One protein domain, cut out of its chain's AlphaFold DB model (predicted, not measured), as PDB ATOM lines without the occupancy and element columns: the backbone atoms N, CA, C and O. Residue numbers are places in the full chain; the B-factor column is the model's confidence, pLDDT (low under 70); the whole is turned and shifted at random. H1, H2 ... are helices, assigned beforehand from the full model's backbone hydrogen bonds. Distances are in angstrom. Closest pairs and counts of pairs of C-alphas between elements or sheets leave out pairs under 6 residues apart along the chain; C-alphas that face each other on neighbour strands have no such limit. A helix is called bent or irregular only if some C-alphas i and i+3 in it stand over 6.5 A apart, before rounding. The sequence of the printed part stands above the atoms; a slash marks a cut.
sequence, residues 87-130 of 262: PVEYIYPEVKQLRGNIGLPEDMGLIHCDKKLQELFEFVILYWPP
ATOM      1  N   PRO A  87       8.206  15.648 -17.510       68.38
ATOM      2  CA  PRO A  87       9.032  16.018 -18.644       68.38
ATOM      3  C   PRO A  87       9.341  14.760 -19.458       68.38
ATOM      4  O   PRO A  87      10.048  13.857 -19.013       68.38
ATOM      5  N   VAL A  88       8.756  14.702 -20.656       73.38
ATOM      6  CA  VAL A  88       8.775  13.516 -21.525       73.38
ATOM      7  C   VAL A  88      10.210  13.111 -21.872       73.38
ATOM      8  O   VAL A  88      10.486  11.926 -22.021       73.38
ATOM      9  N   GLU A  89      11.129  14.078 -21.923       76.75
ATOM     10  CA  GLU A  89      12.555  13.878 -22.206       76.75
ATOM     11  C   GLU A  89      13.228  12.873 -21.259       76.75
ATOM     12  O   GLU A  89      14.041  12.071 -21.711       76.75
ATOM     13  N   TYR A  90      12.853  12.857 -19.974       78.50
ATOM     14  CA  TYR A  90      13.444  11.942 -18.988       78.50
ATOM     15  C   TYR A  90      12.771  10.568 -18.978       78.50
ATOM     16  O   TYR A  90      13.418   9.567 -18.696       78.50
ATOM     17  N   ILE A  91      11.488  10.505 -19.335       77.94
ATOM     18  CA  ILE A  91      10.725   9.250 -19.378       77.94
ATOM     19  C   ILE A  91      11.029   8.461 -20.658       77.94
ATOM     20  O   ILE A  91      10.999   7.232 -20.663       77.94
ATOM     21  N   TYR A  92      11.329   9.153 -21.759       82.75
ATOM     22  CA  TYR A  92      11.589   8.538 -23.058       82.75
ATOM     23  C   TYR A  92      12.666   7.433 -23.037       82.75
ATOM     24  O   TYR A  92      12.386   6.350 -23.559       82.75
ATOM     25  N   PRO A  93      13.863   7.624 -22.440       86.19
ATOM     26  CA  PRO A  93      14.868   6.562 -22.376       86.19
ATOM     27  C   PRO A  93      14.406   5.355 -21.547       86.19
ATOM     28  O   PRO A  93      14.647   4.219 -21.954       86.19
ATOM     29  N   GLU A  94      13.697   5.576 -20.437       86.25
ATOM     30  CA  GLU A  94      13.183   4.502 -19.578       86.25
ATOM     31  C   GLU A  94      12.103   3.684 -20.293       86.25
ATOM     32  O   GLU A  94      12.138   2.452 -20.300       86.25
ATOM     33  N   VAL A  95      11.179   4.358 -20.982       83.38
ATOM     34  CA  VAL A  95      10.146   3.710 -21.802       83.38
ATOM     35  C   VAL A  95      10.770   2.963 -22.979       83.38
ATOM     36  O   VAL A  95      10.331   1.859 -23.304       83.38
ATOM     37  N   LYS A  96      11.815   3.518 -23.604       82.94
ATOM     38  CA  LYS A  96      12.561   2.854 -24.679       82.94
ATOM     39  C   LYS A  96      13.240   1.575 -24.181       82.94
ATOM     40  O   LYS A  96      13.137   0.537 -24.833       82.94
ATOM     41  N   GLN A  97      13.883   1.627 -23.016       87.00
ATOM     42  CA  GLN A  97      14.501   0.457 -22.394       87.00
ATOM     43  C   GLN A  97      13.454  -0.603 -22.025       87.00
ATOM     44  O   GLN A  97      13.632  -1.779 -22.335       87.00
ATOM     45  N   LEU A  98      12.336  -0.190 -21.422       83.88
ATOM     46  CA  LEU A  98      11.228  -1.077 -21.075       83.88
ATOM     47  C   LEU A  98      10.657  -1.782 -22.314       83.88
ATOM     48  O   LEU A  98      10.427  -2.987 -22.286       83.88
ATOM     49  N   ARG A  99      10.483  -1.057 -23.424       81.06
ATOM     50  CA  ARG A  99      10.043  -1.632 -24.705       81.06
ATOM     51  C   ARG A  99      11.013  -2.676 -25.237       81.06
ATOM     52  O   ARG A  99      10.568  -3.752 -25.624       81.06
ATOM     53  N   GLY A 100      12.316  -2.390 -25.189       83.38
ATOM     54  CA  GLY A 100      13.351  -3.355 -25.555       83.38
ATOM     55  C   GLY A 100      13.296  -4.622 -24.697       83.38
ATOM     56  O   GLY A 100      13.346  -5.726 -25.231       83.38
ATOM     57  N   ASN A 101      13.097  -4.474 -23.385       89.12
ATOM     58  CA  ASN A 101      13.005  -5.601 -22.450       89.12
ATOM     59  C   ASN A 101      11.783  -6.498 -22.701       89.12
ATOM     60  O   ASN A 101      11.861  -7.708 -22.503       89.12
ATOM     61  N   ILE A 102      10.659  -5.919 -23.134       88.00
ATOM     62  CA  ILE A 102       9.423  -6.659 -23.444       88.00
ATOM     63  C   ILE A 102       9.435  -7.155 -24.911       88.00
ATOM     64  O   ILE A 102       8.515  -7.836 -25.354       88.00
ATOM     65  N   GLY A 103      10.484  -6.847 -25.682       83.75
ATOM     66  CA  GLY A 103      10.586  -7.227 -27.091       83.75
ATOM     67  C   GLY A 103       9.580  -6.504 -27.987       83.75
ATOM     68  O   GLY A 103       9.254  -7.002 -29.065       83.75
ATOM     69  N   LEU A 104       9.069  -5.342 -27.557       74.94
ATOM     70  CA  LEU A 104       8.268  -4.502 -28.437       74.94
ATOM     71  C   LEU A 104       9.183  -3.867 -29.491       74.94
ATOM     72  O   LEU A 104      10.242  -3.341 -29.137       74.94
ATOM     73  N   PRO A 105       8.777  -3.858 -30.770       74.06
ATOM     74  CA  PRO A 105       9.514  -3.146 -31.803       74.06
ATOM     75  C   PRO A 105       9.640  -1.650 -31.454       74.06
ATOM     76  O   PRO A 105       8.711  -1.048 -30.900       74.06
ATOM     77  N   GLU A 106      10.796  -1.048 -31.770       67.19
ATOM     78  CA  GLU A 106      10.965   0.413 -31.733       67.19
ATOM     79  C   GLU A 106       9.875   1.057 -32.593       67.19
ATOM     80  O   GLU A 106       9.521   0.504 -33.631       67.19
ATOM     81  N   ASP A 107       9.309   2.171 -32.117       59.34
ATOM     82  CA  ASP A 107       8.078   2.776 -32.624       59.34
ATOM     83  C   ASP A 107       7.904   2.665 -34.149       59.34
ATOM     84  O   ASP A 107       8.274   3.539 -34.928       59.34
ATOM     85  N   MET A 108       7.148   1.641 -34.543       51.31
ATOM     86  CA  MET A 108       6.391   1.571 -35.788       51.31
ATOM     87  C   MET A 108       5.201   2.548 -35.727       51.31
ATOM     88  O   MET A 108       4.188   2.320 -36.375       51.31
ATOM     89  N   GLY A 109       5.284   3.640 -34.956       50.94
ATOM     90  CA  GLY A 109       4.251   4.678 -34.906       50.94
ATOM     91  C   GLY A 109       4.034   5.341 -36.267       50.94
ATOM     92  O   GLY A 109       2.960   5.868 -36.522       50.94
ATOM     93  N   LEU A 110       5.019   5.239 -37.167       49.81
ATOM     94  CA  LEU A 110       4.873   5.579 -38.582       49.81
ATOM     95  C   LEU A 110       4.406   4.398 -39.451       49.81
ATOM     96  O   LEU A 110       3.746   4.606 -40.463       49.81
ATOM     97  N   ILE A 111       4.742   3.162 -39.071       52.47
ATOM     98  CA  ILE A 111       4.547   1.964 -39.905       52.47
ATOM     99  C   ILE A 111       3.208   1.263 -39.591       52.47
ATOM    100  O   ILE A 111       2.791   0.362 -40.310       52.47
ATOM    101  N   HIS A 112       2.496   1.679 -38.540       50.25
ATOM    102  CA  HIS A 112       1.130   1.246 -38.209       50.25
ATOM    103  C   HIS A 112       0.120   2.400 -38.205       50.25
ATOM    104  O   HIS A 112      -0.979   2.262 -37.666       50.25
ATOM    105  N   CYS A 113       0.431   3.536 -38.834       50.31
ATOM    106  CA  CYS A 113      -0.665   4.337 -39.358       50.31
ATOM    107  C   CYS A 113      -1.295   3.491 -40.468       50.31
ATOM    108  O   CYS A 113      -0.650   3.244 -41.485       50.31
ATOM    109  N   ASP A 114      -2.514   2.996 -40.236       63.25
ATOM    110  CA  ASP A 114      -3.337   2.391 -41.283       63.25
ATOM    111  C   ASP A 114      -3.218   3.271 -42.535       63.25
ATOM    112  O   ASP A 114      -3.197   4.500 -42.424       63.25
ATOM    113  N   LYS A 115      -3.075   2.671 -43.716       72.81
ATOM    114  CA  LYS A 115      -2.814   3.414 -44.955       72.81
ATOM    115  C   LYS A 115      -3.846   4.534 -45.157       72.81
ATOM    116  O   LYS A 115      -3.498   5.643 -45.545       72.81
ATOM    117  N   LYS A 116      -5.094   4.279 -44.748       71.56
ATOM    118  CA  LYS A 116      -6.182   5.270 -44.719       71.56
ATOM    119  C   LYS A 116      -5.924   6.444 -43.775       71.56
ATOM    120  O   LYS A 116      -6.314   7.569 -44.063       71.56
ATOM    121  N   LEU A 117      -5.300   6.186 -42.633       72.56
ATOM    122  CA  LEU A 117      -4.929   7.207 -41.662       72.56
ATOM    123  C   LEU A 117      -3.764   8.056 -42.181       72.56
ATOM    124  O   LEU A 117      -3.775   9.263 -41.978       72.56
ATOM    125  N   GLN A 118      -2.793   7.451 -42.878       73.75
ATOM    126  CA  GLN A 118      -1.720   8.193 -43.553       73.75
ATOM    127  C   GLN A 118      -2.286   9.121 -44.634       73.75
ATOM    128  O   GLN A 118      -1.990  10.311 -44.610       73.75
ATOM    129  N   GLU A 119      -3.172   8.616 -45.497       81.69
ATOM    130  CA  GLU A 119      -3.869   9.417 -46.516       81.69
ATOM    131  C   GLU A 119      -4.679  10.565 -45.883       81.69
ATOM    132  O   GLU A 119      -4.653  11.697 -46.364       81.69
ATOM    133  N   LEU A 120      -5.350  10.309 -44.752       81.38
ATOM    134  CA  LEU A 120      -6.058  11.345 -43.997       81.38
ATOM    135  C   LEU A 120      -5.092  12.392 -43.421       81.38
ATOM    136  O   LEU A 120      -5.388  13.583 -43.471       81.38
ATOM    137  N   PHE A 121      -3.943  11.984 -42.878       78.81
ATOM    138  CA  PHE A 121      -2.945  12.917 -42.353       78.81
ATOM    139  C   PHE A 121      -2.313  13.759 -43.461       78.81
ATOM    140  O   PHE A 121      -2.147  14.961 -43.269       78.81
ATOM    141  N   GLU A 122      -2.021  13.176 -44.623       84.19
ATOM    142  CA  GLU A 122      -1.555  13.917 -45.799       84.19
ATOM    143  C   GLU A 122      -2.600  14.935 -46.264       84.19
ATOM    144  O   GLU A 122      -2.268  16.099 -46.493       84.19
ATOM    145  N   PHE A 123      -3.876  14.538 -46.305       86.12
ATOM    146  CA  PHE A 123      -4.985  15.443 -46.593       86.12
ATOM    147  C   PHE A 123      -5.049  16.582 -45.564       86.12
ATOM    148  O   PHE A 123      -5.056  17.757 -45.923       86.12
ATOM    149  N   VAL A 124      -5.018  16.275 -44.267       83.69
ATOM    150  CA  VAL A 124      -5.057  17.294 -43.209       83.69
ATOM    151  C   VAL A 124      -3.856  18.237 -43.293       83.69
ATOM    152  O   VAL A 124      -4.029  19.434 -43.105       83.69
ATOM    153  N   ILE A 125      -2.659  17.755 -43.626       83.19
ATOM    154  CA  ILE A 125      -1.476  18.610 -43.803       83.19
ATOM    155  C   ILE A 125      -1.628  19.526 -45.027       83.19
ATOM    156  O   ILE A 125      -1.228  20.689 -44.960       83.19
ATOM    157  N   LEU A 126      -2.224  19.036 -46.120       85.38
ATOM    158  CA  LEU A 126      -2.449  19.818 -47.337       85.38
ATOM    159  C   LEU A 126      -3.465  20.948 -47.116       85.38
ATOM    160  O   LEU A 126      -3.235  22.080 -47.541       85.38
ATOM    161  N   TYR A 127      -4.575  20.656 -46.435       81.50
ATOM    162  CA  TYR A 127      -5.662  21.618 -46.217       81.50
ATOM    163  C   TYR A 127      -5.508  22.434 -44.925       81.50
ATOM    164  O   TYR A 127      -6.103  23.503 -44.791       81.50
ATOM    165  N   TRP A 128      -4.695  21.960 -43.982       78.50
ATOM    166  CA  TRP A 128      -4.422  22.609 -42.704       78.50
ATOM    167  C   TRP A 128      -2.928  22.538 -42.349       78.50
ATOM    168  O   TRP A 128      -2.531  21.878 -41.380       78.50
ATOM    169  N   PRO A 129      -2.062  23.229 -43.116       75.25
ATOM    170  CA  PRO A 129      -0.632  23.195 -42.867       75.25
ATOM    171  C   PRO A 129      -0.321  23.740 -41.465       75.25
ATOM    172  O   PRO A 129      -0.885  24.762 -41.045       75.25
ATOM    173  N   PRO A 130       0.579  23.087 -40.707       71.56
ATOM    174  CA  PRO A 130       0.924  23.531 -39.368       71.56
ATOM    175  C   PRO A 130       1.493  24.949 -39.433       71.56
ATOM    176  O   PRO A 130       2.470  25.220 -40.132       71.56
TER     177      PRO A 130
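This is residues 87 to 130 of the 262 residues of the protein "Hypothetical protein" of Symbiodinium sp. KB8 (UniProt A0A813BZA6). The model is a wide, open U: two helices, H1 and H2, form its arms, and a long link without a named element makes its base. The arms run in opposite directions along the chain, and the space between them is empty. The printed part has 44 residues with two named helices, H1 then H2, no named strand, and is all helix by class. It is extended and flat, with a radius of gyration of the C-alphas of 14.8 A and spans of 39 by 24 by 7 A.

H1, residues 88 to 101, is 19.6 A long, from C-alpha 88 at (8.775, 13.516, -21.525) to C-alpha 101 at (13.005, -5.601, -22.450). It is only just irregular: C-alphas 90 and 93 are 6.52 A apart. H2, residues 115 to 127, is 18.5 A long and ends with C-alpha 127 at (-5.662, 21.618, -46.217).

H1 and H2 are apart, with no C-alpha of one within 8 A of the other. In H2 every O i to N i+4 pair is within hydrogen-bond range; in H1, 8 of 10 are.

The C-alphas of Asn 101 and Tyr 127, the two farthest apart, are 40.7 A apart. The link, residues 102 to 114, is long. The printed part has no cut. Confidence is under 70 at residue 87 and residues 106 to 114.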